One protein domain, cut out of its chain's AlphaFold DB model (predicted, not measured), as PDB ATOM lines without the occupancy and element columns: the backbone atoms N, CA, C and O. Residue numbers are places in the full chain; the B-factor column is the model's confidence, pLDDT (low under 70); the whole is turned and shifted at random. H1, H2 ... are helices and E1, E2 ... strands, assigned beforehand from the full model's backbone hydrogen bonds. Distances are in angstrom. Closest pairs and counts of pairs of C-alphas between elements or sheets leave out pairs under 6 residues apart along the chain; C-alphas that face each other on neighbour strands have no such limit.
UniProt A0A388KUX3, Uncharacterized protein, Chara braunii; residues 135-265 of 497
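AT A GLANCE: This is residues 135 to 265 of the 497 residues of an uncharacterized protein of Chara braunii (UniProt A0A388KUX3). There is little regular structure: a small, strongly twisted sheet of four strands, H2 beside its strands, H1 packed on H2, and long loops. Of 131 printed residues, E1 H1 E2 E3 H2 H3 E4, in chain order, hold 52; the class is mixed. The mixed sheet runs E1 E4 E2 E3. The whole is compact, radius of gyration of the C-alphas 15.4 A, spanning 48 by 32 by 24 A.

HOW THE PARTS SIT: Start at E1, residues 138 to 141, antiparallel to E4, residues 253 to 257; N 139 and O 255, 2.9 A, are within hydrogen-bond range. E4 is parallel to E2, residues 190 to 195: see N 190 and O 254, 2.9 A. E2 and E3, residues 223 to 228, form a hairpin: see N 195 and O 223, 2.8 A. H2, residues 230 to 238, is on the sheet, over none of its strands. H1, residues 163 to 179, touches H2 with residues 165 to 170 alone; the closest C-alphas, of Val 166 and Ala 235, are 5.1 A apart. H3, residues 243 to 247, is close to H1 but not clearly touching: the closest C-alphas, of Phe 177 and Ile 244, are 6.7 A apart. Every O i to N i+4 pair is within range in H2 and H3, 12 of 13 in H1.

IN THESE COORDINATES: Find C-alpha 138 at (114.500, -3.640, 93.198), where E1 begins. H1 runs 23.8 A from C-alpha 163; E4 ends at C-alpha 257, (108.572, -4.848, 89.714).

THE WHOLE: The printed part has no cut. The links E1 to H1 and E2 to E3 are long. pLDDT is under 70 at 44 residues, among them 149 to 162.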
ATOM      1  N   LEU A 135     117.511 -11.369  88.352       50.22
ATOM      2  CA  LEU A 135     117.391 -10.574  89.573       50.22
ATOM      3  C   LEU A 135     116.224  -9.582  89.403       50.22
ATOM      4  O   LEU A 135     116.318  -8.704  88.542       50.22
ATOM      5  N   PRO A 136     115.145  -9.659  90.205       57.62
ATOM      6  CA  PRO A 136     114.020  -8.744  90.058       57.62
ATOM      7  C   PRO A 136     114.460  -7.305  90.326       57.62
ATOM      8  O   PRO A 136     115.154  -7.040  91.313       57.62
ATOM      9  N   ILE A 137     114.016  -6.374  89.476       62.47
ATOM     10  CA  ILE A 137     114.339  -4.949  89.607       62.47
ATOM     11  C   ILE A 137     113.824  -4.448  90.961       62.47
ATOM     12  O   ILE A 137     112.615  -4.372  91.198       62.47
ATOM     13  N   GLN A 138     114.765  -4.136  91.853       71.50
ATOM     14  CA  GLN A 138     114.500  -3.640  93.198       71.50
ATOM     15  C   GLN A 138     114.511  -2.114  93.204       71.50
ATOM     16  O   GLN A 138     115.546  -1.482  93.001       71.50
ATOM     17  N   LEU A 139     113.347  -1.528  93.465       84.31
ATOM     18  CA  LEU A 139     113.144  -0.088  93.554       84.31
ATOM     19  C   LEU A 139     112.858   0.340  94.991       84.31
ATOM     20  O   LEU A 139     112.380  -0.441  95.811       84.31
ATOM     21  N   LEU A 140     113.085   1.623  95.267       88.00
ATOM     22  CA  LEU A 140     112.524   2.307  96.429       88.00
ATOM     23  C   LEU A 140     111.360   3.178  95.951       88.00
ATOM     24  O   LEU A 140     111.580   4.161  95.237       88.00
ATOM     25  N   ILE A 141     110.143   2.783  96.322       88.25
ATOM     26  CA  ILE A 141     108.871   3.412  95.945       88.25
ATOM     27  C   ILE A 141     108.204   3.975  97.206       88.25
ATOM     28  O   ILE A 141     108.295   3.378  98.278       88.25
ATOM     29  N   ASP A 142     107.527   5.117  97.086       89.56
ATOM     30  CA  ASP A 142     106.654   5.643  98.140       89.56
ATOM     31  C   ASP A 142     105.293   4.919  98.079       89.56
ATOM     32  O   ASP A 142     104.602   5.043  97.062       89.56
ATOM     33  N   PRO A 143     104.853   4.191  99.127       87.75
ATOM     34  CA  PRO A 143     103.558   3.503  99.130       87.75
ATOM     35  C   PRO A 143     102.350   4.426  98.912       87.75
ATOM     36  O   PRO A 143     101.289   3.955  98.504       87.75
ATOM     37  N   ARG A 144     102.494   5.743  99.109       87.38
ATOM     38  CA  ARG A 144     101.455   6.737  98.791       87.38
ATOM     39  C   ARG A 144     101.240   6.910  97.281       87.38
ATOM     40  O   ARG A 144     100.134   7.255  96.879       87.38
ATOM     41  N   LYS A 145     102.251   6.623  96.447       84.88
ATOM     42  CA  LYS A 145     102.147   6.605  94.971       84.88
ATOM     43  C   LYS A 145     101.546   5.310  94.413       84.88
ATOM     44  O   LYS A 145     101.243   5.243  93.224       84.88
ATOM     45  N   VAL A 146     101.388   4.278  95.242       86.62
ATOM     46  CA  VAL A 146     100.791   3.005  94.830       86.62
ATOM     47  C   VAL A 146      99.267   3.161  94.806       86.62
ATOM     48  O   VAL A 146      98.630   3.383  95.837       86.62
ATOM     49  N   CYS A 147      98.684   3.064  93.616       85.62
ATOM     50  CA  CYS A 147      97.247   3.039  93.383       85.62
ATOM     51  C   CYS A 147      96.610   1.786  93.998       85.62
ATOM     52  O   CYS A 147      97.262   0.760  94.192       85.62
ATOM     53  N   ASP A 148      95.314   1.861  94.279       76.31
ATOM     54  CA  ASP A 148      94.554   0.694  94.722       76.31
ATOM     55  C   ASP A 148      94.278  -0.238  93.527       76.31
ATOM     56  O   ASP A 148      94.335   0.189  92.371       76.31
ATOM     57  N   ILE A 149      94.006  -1.523  93.782       66.81
ATOM     58  CA  ILE A 149      93.877  -2.527  92.712       66.81
ATOM     59  C   ILE A 149      92.678  -2.180  91.801       66.81
ATOM     60  O   ILE A 149      91.543  -2.129  92.301       66.81
ATOM     61  N   PRO A 150      92.898  -1.985  90.481       62.69
ATOM     62  CA  PRO A 150      91.842  -1.641  89.532       62.69
ATOM     63  C   PRO A 150      90.659  -2.622  89.582       62.69
ATOM     64  O   PRO A 150      90.873  -3.825  89.756       62.69
ATOM     65  N   PRO A 151      89.403  -2.176  89.377       60.00
ATOM     66  CA  PRO A 151      88.230  -3.056  89.461       60.00
ATOM     67  C   PRO A 151      88.262  -4.260  88.505       60.00
ATOM     68  O   PRO A 151      87.611  -5.265  88.773       60.00
ATOM     69  N   SER A 152      89.009  -4.146  87.406       54.34
ATOM     70  CA  SER A 152      89.271  -5.168  86.386       54.34
ATOM     71  C   SER A 152      90.439  -6.115  86.732       54.34
ATOM     72  O   SER A 152      90.509  -7.207  86.181       54.34
ATOM     73  N   GLU A 153      91.304  -5.753  87.686       56.06
ATOM     74  CA  GLU A 153      92.452  -6.550  88.164       56.06
ATOM     75  C   GLU A 153      92.125  -7.379  89.421       56.06
ATOM     76  O   GLU A 153      92.809  -8.358  89.732       56.06
ATOM     77  N   ARG A 154      91.055  -7.015  90.146       49.12
ATOM     78  CA  ARG A 154      90.586  -7.720  91.358       49.12
ATOM     79  C   ARG A 154      90.308  -9.206  91.139       49.12
ATOM     80  O   ARG A 154      90.429  -9.978  92.078       49.12
ATOM     81  N   TYR A 155      89.965  -9.596  89.913       42.81
ATOM     82  CA  TYR A 155      89.725 -10.989  89.550       42.81
ATOM     83  C   TYR A 155      90.988 -11.863  89.675       42.81
ATOM     84  O   TYR A 155      90.876 -13.042  89.984       42.81
ATOM     85  N   TYR A 156      92.193 -11.316  89.478       43.44
ATOM     86  CA  TYR A 156      93.443 -12.086  89.581       43.44
ATOM     87  C   TYR A 156      94.084 -11.997  90.976       43.44
ATOM     88  O   TYR A 156      94.690 -12.961  91.446       43.44
ATOM     89  N   ASN A 157      93.908 -10.864  91.661       45.31
ATOM     90  CA  ASN A 157      94.465 -10.600  92.989       45.31
ATOM     91  C   ASN A 157      93.422 -10.842  94.099       45.31
ATOM     92  O   ASN A 157      92.948  -9.900  94.737       45.31
ATOM     93  N   HIS A 158      93.084 -12.116  94.341       40.31
ATOM     94  CA  HIS A 158      92.033 -12.580  95.271       40.31
ATOM     95  C   HIS A 158      92.331 -12.360  96.771       40.31
ATOM     96  O   HIS A 158      92.491 -13.300  97.551       40.31
ATOM     97  N   ARG A 159      92.363 -11.099  97.205       46.44
ATOM     98  CA  ARG A 159      92.014 -10.691  98.577       46.44
ATOM     99  C   ARG A 159      91.271  -9.366  98.508       46.44
ATOM    100  O   ARG A 159      91.761  -8.447  97.850       46.44
ATOM    101  N   SER A 160      90.160  -9.216  99.226       53.16
ATOM    102  CA  SER A 160      89.623  -7.877  99.457       53.16
ATOM    103  C   SER A 160      90.551  -7.086 100.386       53.16
ATOM    104  O   SER A 160      91.282  -7.642 101.218       53.16
ATOM    105  N   LEU A 161      90.538  -5.759 100.250       62.22
ATOM    106  CA  LEU A 161      91.238  -4.859 101.164       62.22
ATOM    107  C   LEU A 161      90.425  -4.714 102.461       62.22
ATOM    108  O   LEU A 161      89.767  -3.705 102.706       62.22
ATOM    109  N   THR A 162      90.424  -5.769 103.274       60.62
ATOM    110  CA  THR A 162      89.725  -5.804 104.563       60.62
ATOM    111  C   THR A 162      90.284  -4.777 105.550       60.62
ATOM    112  O   THR A 162      91.483  -4.771 105.839       60.62
ATOM    113  N   ARG A 163      89.404  -3.955 106.140       71.88
ATOM    114  CA  ARG A 163      89.791  -2.978 107.172       71.88
ATOM    115  C   ARG A 163      90.467  -3.650 108.368       71.88
ATOM    116  O   ARG A 163      91.539  -3.208 108.760       71.88
ATOM    117  N   ASP A 164      89.910  -4.751 108.883       65.69
ATOM    118  CA  ASP A 164      90.529  -5.552 109.954       65.69
ATOM    119  C   ASP A 164      91.989  -5.912 109.629       65.69
ATOM    120  O   ASP A 164      92.849  -5.790 110.493       65.69
ATOM    121  N   GLY A 165      92.294  -6.290 108.380       63.94
ATOM    122  CA  GLY A 165      93.653  -6.629 107.950       63.94
ATOM    123  C   GLY A 165      94.608  -5.430 107.876       63.94
ATOM    124  O   GLY A 165      95.809  -5.600 108.076       63.94
ATOM    125  N   VAL A 166      94.089  -4.227 107.614       72.31
ATOM    126  CA  VAL A 166      94.862  -2.973 107.624       72.31
ATOM    127  C   VAL A 166      95.137  -2.529 109.062       72.31
ATOM    128  O   VAL A 166      96.297  -2.333 109.432       72.31
ATOM    129  N   GLU A 167      94.100  -2.474 109.903       74.44
ATOM    130  CA  GLU A 167      94.198  -2.164 111.337       74.44
ATOM    131  C   GLU A 167      95.128  -3.167 112.058       74.44
ATOM    132  O   GLU A 167      95.963  -2.778 112.875       74.44
ATOM    133  N   ASP A 168      95.060  -4.458 111.699       71.19
ATOM    134  CA  ASP A 168      95.902  -5.527 112.247       71.19
ATOM    135  C   ASP A 168      97.398  -5.363 111.939       71.19
ATOM    136  O   ASP A 168      98.221  -5.792 112.757       71.19
ATOM    137  N   ILE A 169      97.749  -4.799 110.776       70.81
ATOM    138  CA  ILE A 169      99.134  -4.498 110.374       70.81
ATOM    139  C   ILE A 169      99.588  -3.186 111.013       70.81
ATOM    140  O   ILE A 169     100.660  -3.143 111.619       70.81
ATOM    141  N   LYS A 170      98.759  -2.138 110.933       82.25
ATOM    142  CA  LYS A 170      99.010  -0.817 111.524       82.25
ATOM    143  C   LYS A 170      99.286  -0.920 113.026       82.25
ATOM    144  O   LYS A 170     100.294  -0.405 113.506       82.25
ATOM    145  N   GLY A 171      98.458  -1.672 113.755       79.62
ATOM    146  CA  GLY A 171      98.635  -1.927 115.185       79.62
ATOM    147  C   GLY A 171      99.916  -2.697 115.526       79.62
ATOM    148  O   GLY A 171     100.551  -2.396 116.531       79.62
ATOM    149  N   GLU A 172     100.348  -3.649 114.692       75.94
ATOM    150  CA  GLU A 172     101.611  -4.376 114.902       75.94
ATOM    151  C   GLU A 172     102.844  -3.509 114.586       75.94
ATOM    152  O   GLU A 172     103.845  -3.601 115.298       75.94
ATOM    153  N   MET A 173     102.771  -2.624 113.580       81.81
ATOM    154  CA  MET A 173     103.814  -1.624 113.309       81.81
ATOM    155  C   MET A 173     103.959  -0.643 114.479       81.81
ATOM    156  O   MET A 173     105.067  -0.455 114.983       81.81
ATOM    157  N   LEU A 174     102.847  -0.075 114.959       82.88
ATOM    158  CA  LEU A 174     102.831   0.829 116.114       82.88
ATOM    159  C   LEU A 174     103.323   0.130 117.391       82.88
ATOM    160  O   LEU A 174     104.166   0.679 118.099       82.88
ATOM    161  N   ARG A 175     102.888  -1.113 117.656       81.69
ATOM    162  CA  ARG A 175     103.383  -1.915 118.788       81.69
ATOM    163  C   ARG A 175     104.905  -2.053 118.750       81.69
ATOM    164  O   ARG A 175     105.566  -1.761 119.743       81.69
ATOM    165  N   GLN A 176     105.472  -2.462 117.613       76.50
ATOM    166  CA  GLN A 176     106.925  -2.584 117.457       76.50
ATOM    167  C   GLN A 176     107.645  -1.237 117.639       76.50
ATOM    168  O   GLN A 176     108.674  -1.189 118.305       76.50
ATOM    169  N   PHE A 177     107.096  -0.142 117.109       79.62
ATOM    170  CA  PHE A 177     107.662   1.202 117.253       79.62
ATOM    171  C   PHE A 177     107.686   1.705 118.709       79.62
ATOM    172  O   PHE A 177     108.678   2.300 119.135       79.62
ATOM    173  N   HIS A 178     106.634   1.441 119.490       79.94
ATOM    174  CA  HIS A 178     106.563   1.848 120.895       79.94
ATOM    175  C   HIS A 178     107.363   0.931 121.839       79.94
ATOM    176  O   HIS A 178     108.012   1.432 122.761       79.94
ATOM    177  N   GLU A 179     107.330  -0.390 121.624       74.94
ATOM    178  CA  GLU A 179     107.961  -1.385 122.507       74.94
ATOM    179  C   GLU A 179     109.449  -1.622 122.188       74.94
ATOM    180  O   GLU A 179     110.264  -1.723 123.102       74.94
ATOM    181  N   GLU A 180     109.838  -1.687 120.910       64.56
ATOM    182  CA  GLU A 180     111.197  -2.055 120.476       64.56
ATOM    183  C   GLU A 180     112.028  -0.829 120.049       64.56
ATOM    184  O   GLU A 180     112.711  -0.850 119.023       64.56
ATOM    185  N   LYS A 181     111.974   0.245 120.856       54.81
ATOM    186  CA  LYS A 181     112.645   1.543 120.626       54.81
ATOM    187  C   LYS A 181     114.052   1.396 120.026       54.81
ATOM    188  O   LYS A 181     114.990   0.981 120.703       54.81
ATOM    189  N   GLY A 182     114.194   1.789 118.759       53.06
ATOM    190  CA  GLY A 182     115.455   1.766 118.007       53.06
ATOM    191  C   GLY A 182     115.578   0.648 116.963       53.06
ATOM    192  O   GLY A 182     116.410   0.762 116.067       53.06
ATOM    193  N   LYS A 183     114.734  -0.392 116.999       61.16
ATOM    194  CA  LYS A 183     114.671  -1.387 115.918       61.16
ATOM    195  C   LYS A 183     113.722  -0.924 114.818       61.16
ATOM    196  O   LYS A 183     112.513  -0.842 115.015       61.16
ATOM    197  N   ILE A 184     114.273  -0.664 113.638       61.94
ATOM    198  CA  ILE A 184     113.484  -0.486 112.416       61.94
ATOM    199  C   ILE A 184     112.985  -1.871 111.985       61.94
ATOM    200  O   ILE A 184     113.786  -2.796 111.843       61.94
ATOM    201  N   CYS A 185     111.675  -2.026 111.775       62.25
ATOM    202  CA  CYS A 185     111.115  -3.274 111.263       62.25
ATOM    203  C   CYS A 185     111.660  -3.584 109.858       62.25
ATOM    204  O   CYS A 185     111.725  -2.700 108.999       62.25
ATOM    205  N   THR A 186     112.021  -4.844 109.597       66.00
ATOM    206  CA  THR A 186     112.462  -5.287 108.269       66.00
ATOM    207  C   THR A 186     111.331  -5.113 107.257       66.00
ATOM    208  O   THR A 186     110.372  -5.886 107.235       66.00
ATOM    209  N   LYS A 187     111.450  -4.101 106.392       73.88
ATOM    210  CA  LYS A 187     110.516  -3.868 105.288       73.88
ATOM    211  C   LYS A 187     110.628  -5.001 104.272       73.88
ATOM    212  O   LYS A 187     111.577  -5.046 103.492       73.88
ATOM    213  N   ASN A 188     109.650  -5.903 104.262       67.75
ATOM    214  CA  ASN A 188     109.535  -6.885 103.188       67.75
ATOM    215  C   ASN A 188     109.226  -6.166 101.860       67.75
ATOM    216  O   ASN A 188     108.384  -5.257 101.861       67.75
ATOM    217  N   PRO A 189     109.867  -6.555 100.740       70.31
ATOM    218  CA  PRO A 189     109.576  -5.968  99.442       70.31
ATOM    219  C   PRO A 189     108.107  -6.133  99.040       70.31
ATOM    220  O   PRO A 189     107.548  -7.225  99.146       70.31
ATOM    221  N   LEU A 190     107.499  -5.052  98.552       75.00
ATOM    222  CA  LEU A 190     106.222  -5.107  97.834       75.00
ATOM    223  C   LEU A 190     106.424  -5.788  96.473       75.00
ATOM    224  O   LEU A 190     107.538  -5.791  95.948       75.00
ATOM    225  N   VAL A 191     105.353  -6.315  95.877       72.69
ATOM    226  CA  VAL A 191     105.364  -6.755  94.471       72.69
ATOM    227  C   VAL A 191     104.367  -5.891  93.714       72.69
ATOM    228  O   VAL A 191     103.172  -5.910  94.015       72.69
ATOM    229  N   LEU A 192     104.881  -5.083  92.791       78.75
ATOM    230  CA  LEU A 192     104.148  -4.014  92.120       78.75
ATOM    231  C   LEU A 192     104.175  -4.203  90.601       78.75
ATOM    232  O   LEU A 192     105.203  -4.585  90.042       78.75
ATOM    233  N   THR A 193     103.081  -3.841  89.937       80.56
ATOM    234  CA  THR A 193     103.011  -3.780  88.471       80.56
ATOM    235  C   THR A 193     102.881  -2.325  88.016       80.56
ATOM    236  O   THR A 193     102.032  -1.605  88.554       80.56
ATOM    237  N   PRO A 194     103.722  -1.866  87.069       85.88
ATOM    238  CA  PRO A 194     103.735  -0.486  86.600       85.88
ATOM    239  C   PRO A 194     102.620  -0.243  85.575       85.88
ATOM    240  O   PRO A 194     102.397  -1.061  84.681       85.88
ATOM    241  N   ILE A 195     101.939   0.897  85.682       86.06
ATOM    242  CA  ILE A 195     100.841   1.320  84.799       86.06
ATOM    243  C   ILE A 195     101.009   2.790  84.396       86.06
ATOM    244  O   ILE A 195     101.527   3.601  85.167       86.06
ATOM    245  N   TYR A 196     100.556   3.152  83.195       84.00
ATOM    246  CA  TYR A 196     100.698   4.526  82.687       84.00
ATOM    247  C   TYR A 196      99.763   5.536  83.368       84.00
ATOM    248  O   TYR A 196     100.092   6.717  83.452       84.00
ATOM    249  N   LYS A 197      98.602   5.087  83.864       83.50
ATOM    250  CA  LYS A 197      97.582   5.939  84.495       83.50
ATOM    251  C   LYS A 197      96.822   5.203  85.610       83.50
ATOM    252  O   LYS A 197      96.620   3.993  85.486       83.50
ATOM    253  N   PRO A 198      96.363   5.892  86.673       78.19
ATOM    254  CA  PRO A 198      95.436   5.318  87.648       78.19
ATOM    255  C   PRO A 198      94.089   4.970  87.001       78.19
ATOM    256  O   PRO A 198      93.622   5.691  86.122       78.19
ATOM    257  N   VAL A 199      93.427   3.915  87.484       70.25
ATOM    258  CA  VAL A 199      92.079   3.518  87.036       70.25
ATOM    259  C   VAL A 199      91.091   3.665  88.190       70.25
ATOM    260  O   VAL A 199      91.110   2.878  89.136       70.25
ATOM    261  N   THR A 200      90.217   4.670  88.111       61.19
ATOM    262  CA  THR A 200      89.234   5.002  89.162       61.19
ATOM    263  C   THR A 200      87.801   4.562  88.846       61.19
ATOM    264  O   THR A 200      86.979   4.483  89.757       61.19
ATOM    265  N   HIS A 201      87.482   4.248  87.585       55.16
ATOM    266  CA  HIS A 201      86.120   3.931  87.139       55.16
ATOM    267  C   HIS A 201      86.064   2.653  86.287       55.16
ATOM    268  O   HIS A 201      86.973   2.354  85.516       55.16
ATOM    269  N   LYS A 202      84.955   1.908  86.392       53.97
ATOM    270  CA  LYS A 202      84.592   0.885  85.396       53.97
ATOM    271  C   LYS A 202      84.130   1.583  84.100       53.97
ATOM    272  O   LYS A 202      83.511   2.641  84.208       53.97
ATOM    273  N   PRO A 203      84.360   1.007  82.905       50.31
ATOM    274  CA  PRO A 203      84.840  -0.357  82.646       50.31
ATOM    275  C   PRO A 203      86.345  -0.470  82.324       50.31
ATOM    276  O   PRO A 203      86.764  -1.503  81.809       50.31
ATOM    277  N   GLU A 204      87.154   0.563  82.566       62.47
ATOM    278  CA  GLU A 204      88.509   0.635  82.002       62.47
ATOM    279  C   GLU A 204      89.474  -0.439  82.566       62.47
ATOM    280  O   GLU A 204      89.403  -0.840  83.735       62.47
ATOM    281  N   ARG A 205      90.378  -0.942  81.711       65.31
ATOM    282  CA  ARG A 205      91.524  -1.776  82.115       65.31
ATOM    283  C   ARG A 205      92.733  -0.892  82.410       65.31
ATOM    284  O   ARG A 205      92.873   0.186  81.839       65.31
ATOM    285  N   ALA A 206      93.612  -1.358  83.293       71.44
ATOM    286  CA  ALA A 206      94.863  -0.668  83.566       71.44
ATOM    287  C   ALA A 206      95.892  -0.979  82.475       71.44
ATOM    288  O   ALA A 206      96.249  -2.132  82.245       71.44
ATOM    289  N   GLU A 207      96.370   0.064  81.807       78.75
ATOM    290  CA  GLU A 207      97.388  -0.043  80.767       78.75
ATOM    291  C   GLU A 207      98.763  -0.259  81.421       78.75
ATOM    292  O   GLU A 207      99.352   0.673  81.981       78.75
ATOM    293  N   ARG A 208      99.240  -1.512  81.415       82.06
ATOM    294  CA  ARG A 208     100.529  -1.906  82.006       82.06
ATOM    295  C   ARG A 208     101.699  -1.439  81.141       82.06
ATOM    296  O   ARG A 208     101.657  -1.523  79.916       82.06
ATOM    297  N   VAL A 209     102.775  -0.995  81.784       81.44
ATOM    298  CA  VAL A 209     104.035  -0.642  81.109       81.44
ATOM    299  C   VAL A 209     104.782  -1.930  80.767       81.44
ATOM    300  O   VAL A 209     104.985  -2.755  81.652       81.44
ATOM    301  N   HIS A 210     105.209  -2.120  79.514       76.19
ATOM    302  CA  HIS A 210     105.944  -3.327  79.105       76.19
ATOM    303  C   HIS A 210     107.376  -3.365  79.673       76.19
ATOM    304  O   HIS A 210     107.961  -2.308  79.920       76.19
ATOM    305  N   LYS A 211     107.964  -4.565  79.831       75.56
ATOM    306  CA  LYS A 211     109.327  -4.762  80.378       75.56
ATOM    307  C   LYS A 211     110.363  -3.901  79.642       75.56
ATOM    308  O   LYS A 211     111.095  -3.160  80.285       75.56
ATOM    309  N   ASP A 212     110.340  -3.906  78.309       75.38
ATOM    310  CA  ASP A 212     111.307  -3.176  77.464       75.38
ATOM    311  C   ASP A 212     111.100  -1.649  77.436       75.38
ATOM    312  O   ASP A 212     111.965  -0.904  76.975       75.38
ATOM    313  N   VAL A 213     109.941  -1.169  77.903       82.44
ATOM    314  CA  VAL A 213     109.589   0.263  77.967       82.44
ATOM    315  C   VAL A 213     109.807   0.825  79.378       82.44
ATOM    316  O   VAL A 213     109.918   2.041  79.559       82.44
ATOM    317  N   PHE A 214     109.885  -0.045  80.388       83.38
ATOM    318  CA  PHE A 214     110.094   0.339  81.776       83.38
ATOM    319  C   PHE A 214     111.554   0.731  82.046       83.38
ATOM    320  O   PHE A 214     112.474  -0.049  81.814       83.38
ATOM    321  N   LYS A 215     111.763   1.924  82.611       85.50
ATOM    322  CA  LYS A 215     113.085   2.419  83.022       85.50
ATOM    323  C   LYS A 215     113.141   2.641  84.541       85.50
ATOM    324  O   LYS A 215     112.372   3.466  85.041       85.50
ATOM    325  N   PRO A 216     114.031   1.956  85.288       82.94
ATOM    326  CA  PRO A 216     114.195   2.130  86.739       82.94
ATOM    327  C   PRO A 216     114.463   3.573  87.186       82.94
ATOM    328  O   PRO A 216     114.075   3.971  88.283       82.94
ATOM    329  N   GLU A 217     115.106   4.366  86.331       86.44
ATOM    330  CA  GLU A 217     115.450   5.772  86.554       86.44
ATOM    331  C   GLU A 217     114.199   6.659  86.490       86.44
ATOM    332  O   GLU A 217     114.045   7.599  87.267       86.44
ATOM    333  N   ASP A 218     113.262   6.299  85.610       87.38
ATOM    334  CA  ASP A 218     111.982   6.974  85.393       87.38
ATOM    335  C   ASP A 218     110.868   6.449  86.314       87.38
ATOM    336  O   ASP A 218     109.697   6.773  86.110       87.38
ATOM    337  N   LYS A 219     111.207   5.677  87.360       85.19
ATOM    338  CA  LYS A 219     110.253   5.052  88.299       85.19
ATOM    339  C   LYS A 219     109.147   5.990  88.806       85.19
ATOM    340  O   LYS A 219     108.053   5.521  89.098       85.19
ATOM    341  N   ASP A 220     109.434   7.286  88.930       85.81
ATOM    342  CA  ASP A 220     108.537   8.308  89.471       85.81
ATOM    343  C   ASP A 220     107.565   8.901  88.431       85.81
ATOM    344  O   ASP A 220     106.671   9.654  88.823       85.81
ATOM    345  N   LYS A 221     107.721   8.559  87.140       88.81
ATOM    346  CA  LYS A 221     106.789   8.889  86.043       88.81
ATOM    347  C   LYS A 221     105.637   7.889  85.920       88.81
ATOM    348  O   LYS A 221     104.592   8.238  85.379       88.81
ATOM    349  N   TYR A 222     105.836   6.655  86.381       87.06
ATOM    350  CA  TYR A 222     104.836   5.590  86.319       87.06
ATOM    351  C   TYR A 222     103.989   5.542  87.595       87.06
ATOM    352  O   TYR A 222     104.459   5.863  88.690       87.06
ATOM    353  N   PHE A 223     102.755   5.067  87.460       88.00
ATOM    354  CA  PHE A 223     101.933   4.639  88.588       88.00
ATOM    355  C   PHE A 223     102.122   3.135  88.815       88.00
ATOM    356  O   PHE A 223     102.642   2.424  87.956       88.00
ATOM    357  N   TYR A 224     101.696   2.631  89.971       86.69
ATOM    358  CA  TYR A 224     101.837   1.217  90.331       86.69
ATOM    359  C   TYR A 224     100.577   0.723  91.022       86.69
ATOM    360  O   TYR A 224     100.009   1.465  91.820       86.69
ATOM    361  N   TYR A 225     100.193  -0.534  90.812       80.19
ATOM    362  CA  TYR A 225      99.238  -1.230  91.682       80.19
ATOM    363  C   TYR A 225      99.900  -2.448  92.350       80.19
ATOM    364  O   TYR A 225     100.869  -2.996  91.810       80.19
ATOM    365  N   PRO A 226      99.437  -2.864  93.543       74.62
ATOM    366  CA  PRO A 226     100.030  -3.975  94.266       74.62
ATOM    367  C   PRO A 226      99.479  -5.310  93.760       74.62
ATOM    368  O   PRO A 226      98.302  -5.612  93.937       74.62
ATOM    369  N   VAL A 227     100.364  -6.145  93.218       66.00
ATOM    370  CA  VAL A 227     100.121  -7.590  93.058       66.00
ATOM    371  C   VAL A 227     100.250  -8.264  94.428       66.00
ATOM    372  O   VAL A 227      99.464  -9.129  94.806       66.00
ATOM    373  N   ASN A 228     101.209  -7.803  95.239       63.03
ATOM    374  CA  ASN A 228     101.362  -8.210  96.630       63.03
ATOM    375  C   ASN A 228     101.566  -6.992  97.545       63.03
ATOM    376  O   ASN A 228     102.238  -6.024  97.193       63.03
ATOM    377  N   GLY A 229     101.012  -7.078  98.756       66.38
ATOM    378  CA  GLY A 229     101.227  -6.113  99.831       66.38
ATOM    379  C   GLY A 229     100.157  -5.032  99.978       66.38
ATOM    380  O   GLY A 229     100.394  -4.091 100.726       66.38
ATOM    381  N   GLN A 230      98.984  -5.149  99.337       71.94
ATOM    382  CA  GLN A 230      97.930  -4.116  99.391       71.94
ATOM    383  C   GLN A 230      97.541  -3.677 100.819       71.94
ATOM    384  O   GLN A 230      97.457  -2.480 101.079       71.94
ATOM    385  N   HIS A 231      97.398  -4.606 101.774       73.19
ATOM    386  CA  HIS A 231      97.119  -4.268 103.179       73.19
ATOM    387  C   HIS A 231      98.278  -3.521 103.852       73.19
ATOM    388  O   HIS A 231      98.041  -2.634 104.665       73.19
ATOM    389  N   THR A 232      99.526  -3.836 103.491       78.00
ATOM    390  CA  THR A 232     100.724  -3.115 103.956       78.00
ATOM    391  C   THR A 232     100.781  -1.711 103.358       78.00
ATOM    392  O   THR A 232     101.056  -0.757 104.077       78.00
ATOM    393  N   VAL A 233     100.477  -1.566 102.064       82.81
ATOM    394  CA  VAL A 233     100.377  -0.269 101.377       82.81
ATOM    395  C   VAL A 233      99.309   0.601 102.038       82.81
ATOM    396  O   VAL A 233      99.597   1.741 102.382       82.81
ATOM    397  N   ALA A 234      98.112   0.062 102.286       83.69
ATOM    398  CA  ALA A 234      97.038   0.774 102.973       83.69
ATOM    399  C   ALA A 234      97.413   1.152 104.418       83.69
ATOM    400  O   ALA A 234      97.250   2.306 104.797       83.69
ATOM    401  N   ALA A 235      98.003   0.237 105.195       84.88
ATOM    402  CA  ALA A 235      98.448   0.535 106.559       84.88
ATOM    403  C   ALA A 235      99.528   1.629 106.589       84.88
ATOM    404  O   ALA A 235      99.510   2.489 107.464       84.88
ATOM    405  N   VAL A 236     100.444   1.644 105.615       88.56
ATOM    406  CA  VAL A 236     101.463   2.698 105.490       88.56
ATOM    407  C   VAL A 236     100.862   4.022 104.995       88.56
ATOM    408  O   VAL A 236     101.283   5.072 105.473       88.56
ATOM    409  N   LYS A 237      99.854   4.003 104.108       90.81
ATOM    410  CA  LYS A 237      99.068   5.200 103.744       90.81
ATOM    411  C   LYS A 237      98.367   5.795 104.975       90.81
ATOM    412  O   LYS A 237      98.436   7.002 105.173       90.81
ATOM    413  N   GLU A 238      97.742   4.967 105.815       91.44
ATOM    414  CA  GLU A 238      97.062   5.401 107.048       91.44
ATOM    415  C   GLU A 238      98.017   5.908 108.141       91.44
ATOM    416  O   GLU A 238      97.608   6.711 108.974       91.44
ATOM    417  N   LEU A 239      99.283   5.476 108.142       89.06
ATOM    418  CA  LEU A 239     100.317   5.989 109.050       89.06
ATOM    419  C   LEU A 239     100.956   7.305 108.570       89.06
ATOM    420  O   LEU A 239     101.837   7.830 109.248       89.06
ATOM    421  N   ALA A 240     100.560   7.860 107.421       88.88
ATOM    422  CA  ALA A 240     101.130   9.108 106.919       88.88
ATOM    423  C   ALA A 240     100.818  10.290 107.861       88.88
ATOM    424  O   ALA A 240      99.672  10.712 107.986       88.88
ATOM    425  N   GLY A 241     101.860  10.835 108.497       85.50
ATOM    426  CA  GLY A 241     101.761  11.893 109.513       85.50
ATOM    427  C   GLY A 241     102.067  11.423 110.942       85.50
ATOM    428  O   GLY A 241     102.391  12.252 111.788       85.50
ATOM    429  N   GLU A 242     102.053  10.114 111.206       88.94
ATOM    430  CA  GLU A 242     102.509   9.554 112.484       88.94
ATOM    431  C   GLU A 242     104.048   9.597 112.598       88.94
ATOM    432  O   GLU A 242     104.739   9.376 111.597       88.94
ATOM    433  N   PRO A 243     104.640   9.777 113.798       87.62
ATOM    434  CA  PRO A 243     106.099   9.838 113.970       87.62
ATOM    435  C   PRO A 243     106.852   8.602 113.449       87.62
ATOM    436  O   PRO A 243     108.000   8.709 113.014       87.62
ATOM    437  N   ILE A 244     106.204   7.432 113.456       87.12
ATOM    438  CA  ILE A 244     106.730   6.183 112.881       87.12
ATOM    439  C   ILE A 244     107.033   6.313 111.378       87.12
ATOM    440  O   ILE A 244     107.987   5.704 110.895       87.12
ATOM    441  N   PHE A 245     106.262   7.118 110.640       88.12
ATOM    442  CA  PHE A 245     106.356   7.224 109.186       88.12
ATOM    443  C   PHE A 245     107.688   7.844 108.759       88.12
ATOM    444  O   PHE A 245     108.393   7.274 107.925       88.12
ATOM    445  N   GLU A 246     108.091   8.947 109.389       87.38
ATOM    446  CA  GLU A 246     109.385   9.582 109.125       87.38
ATOM    447  C   GLU A 246     110.543   8.797 109.763       87.38
ATOM    448  O   GLU A 246     111.539   8.502 109.098       87.38
ATOM    449  N   LEU A 247     110.401   8.353 111.021       85.56
ATOM    450  CA  LEU A 247     111.471   7.640 111.735       85.56
ATOM    451  C   LEU A 247     111.833   6.287 111.102       85.56
ATOM    452  O   LEU A 247     112.995   5.884 111.144       85.56
ATOM    453  N   TRP A 248     110.878   5.586 110.482       84.94
ATOM    454  CA  TRP A 248     111.138   4.369 109.701       84.94
ATOM    455  C   TRP A 248     111.253   4.634 108.190       84.94
ATOM    456  O   TRP A 248     111.343   3.681 107.408       84.94
ATOM    457  N   LYS A 249     111.287   5.900 107.747       87.69
ATOM    458  CA  LYS A 249     111.392   6.311 106.333       87.69
ATOM    459  C   LYS A 249     110.356   5.615 105.443       87.69
ATOM    460  O   LYS A 249     110.703   5.016 104.425       87.69
ATOM    461  N   MET A 250     109.097   5.558 105.870       87.75
ATOM    462  CA  MET A 250     108.027   4.796 105.211       87.75
ATOM    463  C   MET A 250     107.709   5.300 103.796       87.75
ATOM    464  O   MET A 250     107.353   4.490 102.945       87.75
ATOM    465  N   HIS A 251     107.984   6.578 103.516       88.38
ATOM    466  CA  HIS A 251     108.042   7.183 102.175       88.38
ATOM    467  C   HIS A 251     109.045   6.509 101.202       88.38
ATOM    468  O   HIS A 251     109.144   6.900 100.042       88.38
ATOM    469  N   SER A 252     109.852   5.554 101.672       89.56
ATOM    470  CA  SER A 252     110.835   4.803 100.893       89.56
ATOM    471  C   SER A 252     110.733   3.322 101.254       89.56
ATOM    472  O   SER A 252     111.253   2.869 102.281       89.56
ATOM    473  N   TRP A 253     110.008   2.560 100.436       88.19
ATOM    474  CA  TRP A 253     109.729   1.145 100.661       88.19
ATOM    475  C   TRP A 253     110.312   0.285  99.525       88.19
ATOM    476  O   TRP A 253     110.154   0.651  98.358       88.19
ATOM    477  N   PRO A 254     110.995  -0.840  99.822       83.81
ATOM    478  CA  PRO A 254     111.514  -1.735  98.791       83.81
ATOM    479  C   PRO A 254     110.377  -2.365  97.978       83.81
ATOM    480  O   PRO A 254     109.402  -2.862  98.538       83.81
ATOM    481  N   ALA A 255     110.511  -2.395  96.659       81.94
ATOM    482  CA  ALA A 255     109.549  -3.013  95.755       81.94
ATOM    483  C   ALA A 255     110.267  -3.834  94.680       81.94
ATOM    484  O   ALA A 255     111.278  -3.394  94.140       81.94
ATOM    485  N   ARG A 256     109.722  -5.010  94.361       79.62
ATOM    486  CA  ARG A 256     110.024  -5.779  93.150       79.62
ATOM    487  C   ARG A 256     108.995  -5.404  92.083       79.62
ATOM    488  O   ARG A 256     107.797  -5.392  92.377       79.62
ATOM    489  N   VAL A 257     109.450  -5.103  90.870       73.94
ATOM    490  CA  VAL A 257     108.572  -4.848  89.714       73.94
ATOM    491  C   VAL A 257     108.299  -6.162  88.975       73.94
ATOM    492  O   VAL A 257     109.225  -6.956  88.808       73.94
ATOM    493  N   VAL A 258     107.052  -6.401  88.552       68.00
ATOM    494  CA  VAL A 258     106.660  -7.580  87.753       68.00
ATOM    495  C   VAL A 258     105.763  -7.212  86.567       68.00
ATOM    496  O   VAL A 258     104.959  -6.276  86.638       68.00
ATOM    497  N   TRP A 259     105.892  -7.995  85.493       65.56
ATOM    498  CA  TRP A 259     105.229  -7.817  84.199       65.56
ATOM    499  C   TRP A 259     104.529  -9.111  83.775       65.56
ATOM    500  O   TRP A 259     105.066 -10.192  83.996       65.56
ATOM    501  N   PHE A 260     103.353  -8.982  83.162       57.88
ATOM    502  CA  PHE A 260     102.539 -10.080  82.631       57.88
ATOM    503  C   PHE A 260     101.547  -9.536  81.589       57.88
ATOM    504  O   PHE A 260     101.046  -8.411  81.735       57.88
ATOM    505  N   SER A 261     101.268 -10.302  80.530       56.06
ATOM    506  CA  SER A 261     100.311  -9.902  79.492       56.06
ATOM    507  C   SER A 261      98.864 -10.221  79.892       56.06
ATOM    508  O   SER A 261      98.602 -10.876  80.898       56.06
ATOM    509  N   ASP A 262      97.898  -9.741  79.105       55.84
ATOM    510  CA  ASP A 262      96.494 -10.154  79.244       55.84
ATOM    511  C   ASP A 262      96.209 -11.526  78.602       55.84
ATOM    512  O   ASP A 262      95.230 -12.179  78.970       55.84
ATOM    513  N   GLU A 263      97.057 -11.985  77.675       48.56
ATOM    514  CA  GLU A 263      96.930 -13.303  77.037       48.56
ATOM    515  C   GLU A 263      97.361 -14.431  77.983       48.56
ATOM    516  O   GLU A 263      96.749 -15.501  77.982       48.56
ATOM    517  N   ASP A 264      98.319 -14.158  78.878       43.56
ATOM    518  CA  ASP A 264      98.780 -15.084  79.921       43.56
ATOM    519  C   ASP A 264      97.677 -15.476  80.920       43.56
ATOM    520  O   ASP A 264      97.835 -16.439  81.663       43.56
ATOM    521  N   PHE A 265      96.535 -14.783  80.932       45.62
ATOM    522  CA  PHE A 265      95.364 -15.167  81.727       45.62
ATOM    523  C   PHE A 265      94.293 -15.937  80.941       45.62
ATOM    524  O   PHE A 265      93.387 -16.506  81.552       45.62
TER     525      PHE A 265